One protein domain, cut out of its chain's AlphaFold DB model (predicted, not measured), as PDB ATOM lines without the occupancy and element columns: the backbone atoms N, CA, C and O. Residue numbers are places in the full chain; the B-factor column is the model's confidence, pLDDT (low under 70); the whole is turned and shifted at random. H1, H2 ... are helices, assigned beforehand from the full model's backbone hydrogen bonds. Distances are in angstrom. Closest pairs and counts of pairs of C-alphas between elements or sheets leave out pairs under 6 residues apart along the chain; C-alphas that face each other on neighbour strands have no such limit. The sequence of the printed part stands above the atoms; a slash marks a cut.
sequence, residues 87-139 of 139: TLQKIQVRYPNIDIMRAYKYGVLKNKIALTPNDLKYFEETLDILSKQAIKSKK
ATOM      1  N   THR A  87      21.023 -24.365  -0.627       96.88
ATOM      2  CA  THR A  87      20.354 -23.966   0.621       96.88
ATOM      3  C   THR A  87      18.899 -24.415   0.623       96.88
ATOM      4  O   THR A  87      18.453 -25.034   1.582       96.88
ATOM      5  N   LEU A  88      18.176 -24.208  -0.481       97.69
ATOM      6  CA  LEU A  88      16.801 -24.692  -0.610       97.69
ATOM      7  C   LEU A  88      16.710 -26.219  -0.552       97.69
ATOM      8  O   LEU A  88      15.748 -26.741   0.002       97.69
ATOM      9  N   GLN A  89      17.697 -26.939  -1.092       97.25
ATOM     10  CA  GLN A  89      17.748 -28.402  -0.979       97.25
ATOM     11  C   GLN A  89      17.931 -28.838   0.479       97.25
ATOM     12  O   GLN A  89      17.219 -29.724   0.940       97.25
ATOM     13  N   LYS A  90      18.811 -28.168   1.235       97.31
ATOM     14  CA  LYS A  90      18.981 -28.414   2.676       97.31
ATOM     15  C   LYS A  90      17.697 -28.124   3.463       97.31
ATOM     16  O   LYS A  90      17.318 -28.927   4.308       97.31
ATOM     17  N   ILE A  91      17.001 -27.028   3.149       96.44
ATOM     18  CA  ILE A  91      15.702 -26.693   3.758       96.44
ATOM     19  C   ILE A  91      14.666 -27.782   3.428       96.44
ATOM     20  O   ILE A  91      13.974 -28.256   4.320       96.44
ATOM     21  N   GLN A  92      14.590 -28.255   2.179       96.88
ATOM     22  CA  GLN A  92      13.677 -29.339   1.788       96.88
ATOM     23  C   GLN A  92      13.895 -30.629   2.595       96.88
ATOM     24  O   GLN A  92      12.919 -31.300   2.927       96.88
ATOM     25  N   VAL A  93      15.148 -30.967   2.920       96.38
ATOM     26  CA  VAL A  93      15.478 -32.128   3.763       96.38
ATOM     27  C   VAL A  93      15.022 -31.920   5.210       96.38
ATOM     28  O   VAL A  93      14.523 -32.860   5.821       96.38
ATOM     29  N   ARG A  94      15.141 -30.700   5.755       94.88
ATOM     30  CA  ARG A  94      14.669 -30.367   7.113       94.88
ATOM     31  C   ARG A  94      13.145 -30.388   7.247       94.88
ATOM     32  O   ARG A  94      12.637 -30.782   8.292       94.88
ATOM     33  N   TYR A  95      12.420 -30.001   6.197       94.69
ATOM     34  CA  TYR A  95      10.952 -29.981   6.176       94.69
ATOM     35  C   TYR A  95      10.400 -30.931   5.098       94.69
ATOM     36  O   TYR A  95       9.831 -30.473   4.103       94.69
ATOM     37  N   PRO A  96      10.521 -32.263   5.274       92.81
ATOM     38  CA  PRO A  96      10.169 -33.238   4.237       92.81
ATOM     39  C   PRO A  96       8.671 -33.247   3.887       92.81
ATOM     40  O   PRO A  96       8.297 -33.607   2.776       92.81
ATOM     41  N   ASN A  97       7.814 -32.796   4.807       91.31
ATOM     42  CA  ASN A  97       6.358 -32.769   4.629       91.31
ATOM     43  C   ASN A  97       5.852 -31.545   3.844       91.31
ATOM     44  O   ASN A  97       4.648 -31.416   3.618       91.31
ATOM     45  N   ILE A  98       6.738 -30.624   3.451       92.50
ATOM     46  CA  ILE A  98       6.384 -29.394   2.737       92.50
ATOM     47  C   ILE A  98       7.147 -29.367   1.412       92.50
ATOM     48  O   ILE A  98       8.360 -29.549   1.386       92.50
ATOM     49  N   ASP A  99       6.465 -29.089   0.298       94.06
ATOM     50  CA  ASP A  99       7.125 -28.897  -1.004       94.06
ATOM     51  C   ASP A  99       7.768 -27.499  -1.078       94.06
ATOM     52  O   ASP A  99       7.226 -26.547  -1.659       94.06
ATOM     53  N   ILE A 100       8.941 -27.384  -0.453       96.12
ATOM     54  CA  ILE A 100       9.752 -26.165  -0.371       96.12
ATOM     55  C   ILE A 100      10.085 -25.650  -1.764       96.12
ATOM     56  O   ILE A 100       9.960 -24.456  -2.046       96.12
ATOM     57  N   MET A 101      10.459 -26.553  -2.671       95.75
ATOM     58  CA  MET A 101      10.848 -26.188  -4.030       95.75
ATOM     59  C   MET A 101       9.708 -25.514  -4.785       95.75
ATOM     60  O   MET A 101       9.919 -24.506  -5.465       95.75
ATOM     61  N   ARG A 102       8.493 -26.054  -4.691       94.62
ATOM     62  CA  ARG A 102       7.310 -25.472  -5.328       94.62
ATOM     63  C   ARG A 102       6.916 -24.150  -4.681       94.62
ATOM     64  O   ARG A 102       6.680 -23.185  -5.414       94.62
ATOM     65  N   ALA A 103       6.893 -24.084  -3.349       95.25
ATOM     66  CA  ALA A 103       6.558 -22.869  -2.609       95.25
ATOM     67  C   ALA A 103       7.522 -21.718  -2.945       95.25
ATOM     68  O   ALA A 103       7.094 -20.619  -3.312       95.25
ATOM     69  N   TYR A 104       8.828 -21.988  -2.944       97.31
ATOM     70  CA  TYR A 104       9.834 -20.974  -3.244       97.31
ATOM     71  C   TYR A 104       9.772 -20.516  -4.707       97.31
ATOM     72  O   TYR A 104       9.801 -19.316  -4.997       97.31
ATOM     73  N   LYS A 105       9.600 -21.451  -5.657       96.44
ATOM     74  CA  LYS A 105       9.364 -21.122  -7.077       96.44
ATOM     75  C   LYS A 105       8.171 -20.177  -7.238       96.44
ATOM     76  O   LYS A 105       8.255 -19.225  -8.014       96.44
ATOM     77  N   TYR A 106       7.083 -20.408  -6.503       95.88
ATOM     78  CA  TYR A 106       5.904 -19.546  -6.530       95.88
ATOM     79  C   TYR A 106       6.220 -18.126  -6.032       95.88
ATOM     80  O   TYR A 106       5.923 -17.154  -6.737       95.88
ATOM     81  N   GLY A 107       6.888 -17.993  -4.882       95.69
ATOM     82  CA  GLY A 107       7.306 -16.696  -4.336       95.69
ATOM     83  C   GLY A 107       8.219 -15.915  -5.291       95.69
ATOM     84  O   GLY A 107       7.989 -14.730  -5.557       95.69
ATOM     85  N   VAL A 108       9.181 -16.605  -5.911       96.00
ATOM     86  CA  VAL A 108      10.091 -16.030  -6.913       96.00
ATOM     87  C   VAL A 108       9.348 -15.555  -8.165       96.00
ATOM     88  O   VAL A 108       9.689 -14.511  -8.729       96.00
ATOM     89  N   LEU A 109       8.327 -16.278  -8.638       94.50
ATOM     90  CA  LEU A 109       7.509 -15.828  -9.774       94.50
ATOM     91  C   LEU A 109       6.643 -14.622  -9.412       94.50
ATOM     92  O   LEU A 109       6.480 -13.718 -10.233       94.50
ATOM     93  N   LYS A 110       6.118 -14.568  -8.187       93.81
ATOM     94  CA  LYS A 110       5.359 -13.419  -7.676       93.81
ATOM     95  C   LYS A 110       6.236 -12.208  -7.336       93.81
ATOM     96  O   LYS A 110       5.675 -11.171  -7.002       93.81
ATOM     97  N   ASN A 111       7.560 -12.310  -7.503       92.38
ATOM     98  CA  ASN A 111       8.537 -11.288  -7.114       92.38
ATOM     99  C   ASN A 111       8.397 -10.897  -5.632       92.38
ATOM    100  O   ASN A 111       8.505  -9.725  -5.292       92.38
ATOM    101  N   LYS A 112       8.081 -11.870  -4.770       95.06
ATOM    102  CA  LYS A 112       7.961 -11.661  -3.320       95.06
ATOM    103  C   LYS A 112       9.230 -12.024  -2.561       95.06
ATOM    104  O   LYS A 112       9.448 -11.483  -1.493       95.06
ATOM    105  N   ILE A 113      10.038 -12.909  -3.136       94.94
ATOM    106  CA  ILE A 113      11.333 -13.351  -2.616       94.94
ATOM    107  C   ILE A 113      12.294 -13.552  -3.794       94.94
ATOM    108  O   ILE A 113      11.858 -13.846  -4.918       94.94
ATOM    109  N   ALA A 114      13.594 -13.406  -3.557       94.94
ATOM    110  CA  ALA A 114      14.660 -13.746  -4.495       94.94
ATOM    111  C   ALA A 114      15.557 -14.857  -3.917       94.94
ATOM    112  O   ALA A 114      15.169 -15.555  -2.990       94.94
ATOM    113  N   LEU A 115      16.719 -15.118  -4.522       93.94
ATOM    114  CA  LEU A 115      17.691 -16.112  -4.030       93.94
ATOM    115  C   LEU A 115      18.799 -15.445  -3.201       93.94
ATOM    116  O   LEU A 115      19.950 -15.875  -3.249       93.94
ATOM    117  N   THR A 116      18.473 -14.356  -2.506       96.62
ATOM    118  CA  THR A 116      19.427 -13.681  -1.623       96.62
ATOM    119  C   THR A 116      19.562 -14.453  -0.308       96.62
ATOM    120  O   THR A 116      18.619 -15.149   0.080       96.62
ATOM    121  N   PRO A 117      20.693 -14.337   0.411       96.19
ATOM    122  CA  PRO A 117      20.834 -14.943   1.736       96.19
ATOM    123  C   PRO A 117      19.716 -14.526   2.703       96.19
ATOM    124  O   PRO A 117      19.183 -15.373   3.416       96.19
ATOM    125  N   ASN A 118      19.308 -13.253   2.666       97.06
ATOM    126  CA  ASN A 118      18.241 -12.727   3.519       97.06
ATOM    127  C   ASN A 118      16.882 -13.357   3.194       97.06
ATOM    128  O   ASN A 118      16.181 -13.771   4.111       97.06
ATOM    129  N   ASP A 119      16.526 -13.490   1.913       97.06
ATOM    130  CA  ASP A 119      15.265 -14.134   1.513       97.06
ATOM    131  C   ASP A 119      15.228 -15.620   1.899       97.06
ATOM    132  O   ASP A 119      14.192 -16.128   2.326       97.06
ATOM    133  N   LEU A 120      16.359 -16.318   1.750       97.12
ATOM    134  CA  LEU A 120      16.483 -17.731   2.111       97.12
ATOM    135  C   LEU A 120      16.301 -17.924   3.619       97.12
ATOM    136  O   LEU A 120      15.540 -18.800   4.029       97.12
ATOM    137  N   LYS A 121      16.958 -17.078   4.422       96.81
ATOM    138  CA  LYS A 121      16.833 -17.079   5.881       96.81
ATOM    139  C   LYS A 121      15.407 -16.738   6.320       96.81
ATOM    140  O   LYS A 121      14.821 -17.497   7.080       96.81
ATOM    141  N   TYR A 122      14.820 -15.672   5.772       97.00
ATOM    142  CA  TYR A 122      13.432 -15.280   6.046       97.00
ATOM    143  C   TYR A 122      12.446 -16.423   5.769       97.00
ATOM    144  O   TYR A 122      11.549 -16.700   6.568       97.00
ATOM    145  N   PHE A 123      12.610 -17.107   4.636       96.75
ATOM    146  CA  PHE A 123      11.752 -18.227   4.274       96.75
ATOM    147  C   PHE A 123      11.913 -19.409   5.236       96.75
ATOM    148  O   PHE A 123      10.914 -19.989   5.649       96.75
ATOM    149  N   GLU A 124      13.144 -19.748   5.619       96.06
ATOM    150  CA  GLU A 124      13.413 -20.801   6.601       96.06
ATOM    151  C   GLU A 124      12.822 -20.484   7.983       96.06
ATOM    152  O   GLU A 124      12.076 -21.294   8.528       96.06
ATOM    153  N   GLU A 125      13.053 -19.281   8.509       96.00
ATOM    154  CA  GLU A 125      12.500 -18.850   9.800       96.00
ATOM    155  C   GLU A 125      10.964 -18.865   9.797       96.00
ATOM    156  O   GLU A 125      10.328 -19.245  10.782       96.00
ATOM    157  N   THR A 126      10.346 -18.527   8.660       94.94
ATOM    158  CA  THR A 126       8.891 -18.635   8.484       94.94
ATOM    159  C   THR A 126       8.414 -20.086   8.640       94.94
ATOM    160  O   THR A 126       7.401 -20.334   9.297       94.94
ATOM    161  N   LEU A 127       9.133 -21.062   8.075       94.50
ATOM    162  CA  LEU A 127       8.802 -22.487   8.223       94.50
ATOM    163  C   LEU A 127       8.997 -22.977   9.660       94.50
ATOM    164  O   LEU A 127       8.184 -23.758  10.157       94.50
ATOM    165  N   ASP A 128      10.038 -22.508  10.345       92.75
ATOM    166  CA  ASP A 128      10.277 -22.827  11.756       92.75
ATOM    167  C   ASP A 128       9.130 -22.363  12.654       92.75
ATOM    168  O   ASP A 128       8.666 -23.113  13.517       92.75
ATOM    169  N   ILE A 129       8.628 -21.147  12.440       93.25
ATOM    170  CA  ILE A 129       7.485 -20.623  13.194       93.25
ATOM    171  C   ILE A 129       6.242 -21.485  12.941       93.25
ATOM    172  O   ILE A 129       5.584 -21.919  13.891       93.25
ATOM    173  N   LEU A 130       5.946 -21.780  11.671       90.31
ATOM    174  CA  LEU A 130       4.773 -22.570  11.286       90.31
ATOM    175  C   LEU A 130       4.841 -24.011  11.814       90.31
ATOM    176  O   LEU A 130       3.844 -24.544  12.304       90.31
ATOM    177  N   SER A 131       6.014 -24.642  11.761       86.88
ATOM    178  CA  SER A 131       6.202 -26.018  12.235       86.88
ATOM    179  C   SER A 131       6.067 -26.136  13.756       86.88
ATOM    180  O   SER A 131       5.418 -27.064  14.239       86.88
ATOM    181  N   LYS A 132       6.578 -25.165  14.526       83.31
ATOM    182  CA  LYS A 132       6.413 -25.120  15.992       83.31
ATOM    183  C   LYS A 132       4.954 -24.939  16.417       83.31
ATOM    184  O   LYS A 132       4.542 -25.505  17.429       83.31
ATOM    185  N   GLN A 133       4.162 -24.181  15.657       70.62
ATOM    186  CA  GLN A 133       2.729 -24.009  15.927       70.62
ATOM    187  C   GLN A 133       1.928 -25.285  15.637       70.62
ATOM    188  O   GLN A 133       1.075 -25.658  16.439       70.62
ATOM    189  N   ALA A 134       2.253 -26.001  14.556       64.19
ATOM    190  CA  ALA A 134       1.596 -27.262  14.203       64.19
ATOM    191  C   ALA A 134       1.819 -28.389  15.235       64.19
ATOM    192  O   ALA A 134       1.017 -29.317  15.318       64.19
ATOM    193  N   ILE A 135       2.901 -28.321  16.019       60.38
ATOM    194  CA  ILE A 135       3.171 -29.261  17.120       60.38
ATOM    195  C   ILE A 135       2.303 -28.935  18.344       60.38
ATOM    196  O   ILE A 135       1.844 -29.847  19.026       60.38
ATOM    197  N   LYS A 136       2.046 -27.648  18.617       59.91
ATOM    198  CA  LYS A 136       1.232 -27.220  19.766       59.91
ATOM    199  C   LYS A 136      -0.259 -27.510  19.594       59.91
ATOM    200  O   LYS A 136      -0.913 -27.751  20.594       59.91
ATOM    201  N   SER A 137      -0.787 -27.517  18.369       59.19
ATOM    202  CA  SER A 137      -2.212 -27.781  18.099       59.19
ATOM    203  C   SER A 137      -2.598 -29.266  18.062       59.19
ATOM    204  O   SER A 137      -3.766 -29.584  17.862       59.19
ATOM    205  N   LYS A 138      -1.623 -30.176  18.198       54.81
ATOM    206  CA  LYS A 138      -1.834 -31.634  18.277       54.81
ATOM    207  C   LYS A 138      -1.766 -32.187  19.708       54.81
ATOM    208  O   LYS A 138      -1.865 -33.400  19.877       54.81
ATOM    209  N   LYS A 139      -1.540 -31.323  20.698       43.72
ATOM    210  CA  LYS A 139      -1.688 -31.618  22.127       43.72
ATOM    211  C   LYS A 139      -3.001 -31.027  22.609       43.72
ATOM    212  O   LYS A 139      -3.598 -31.664  23.496       43.72
TER     213      LYS A 139
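Overview. This is residues 87 to 139 of the 139 residues of an uncharacterized protein of Campylobacter helveticus (UniProt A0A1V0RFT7). A small helical hairpin, H1 and H2, sits beside the earlier part of a long helix, H3, whose later end sticks out with residues 132 to 139. The printed part has 53 residues, with three named helices in the order H1, H2, H3, no named strand, and the class all helix. It is only just compact, close to loose, with a radius of gyration of the C-alphas of 11.7 A, and spans 37 by 18 by 18 A.

Along the chain. H1 is residues 87 to 94, 10.7 A long, from C-alpha 87 at (20.354, -23.966, 0.621). H2 is residues 100 to 109, 14.2 A. H3 is residues 117 to 136, 29.3 A, ending at C-alpha 136 at (1.232, -27.220, 19.766).

Arrangement. H1 and H2 form a hairpin and touch, closest at the C-alphas of Gln 92 and Ile 100, 5.5 A apart. They run opposite ways at 36 degrees, only just a steep tilt. H1 and H3 only just touch, with 3 pairs of C-alphas within 8 A, the closest Ile 91 and Glu 124 at 6.9 A; H3 does so with residues 120 to 124 alone. They run the same way at a shallow tilt of 13 degrees. H2 and H3 are near each other. In H1, H2 and H3 every O i to N i+4 pair is within hydrogen-bond range.

Size, cuts and confidence. The C-alphas of Asn 111 and Lys 139 are farthest apart, 37.1 A. The printed part has no cut and no long link. Residues 134 to 139 have pLDDT under 70.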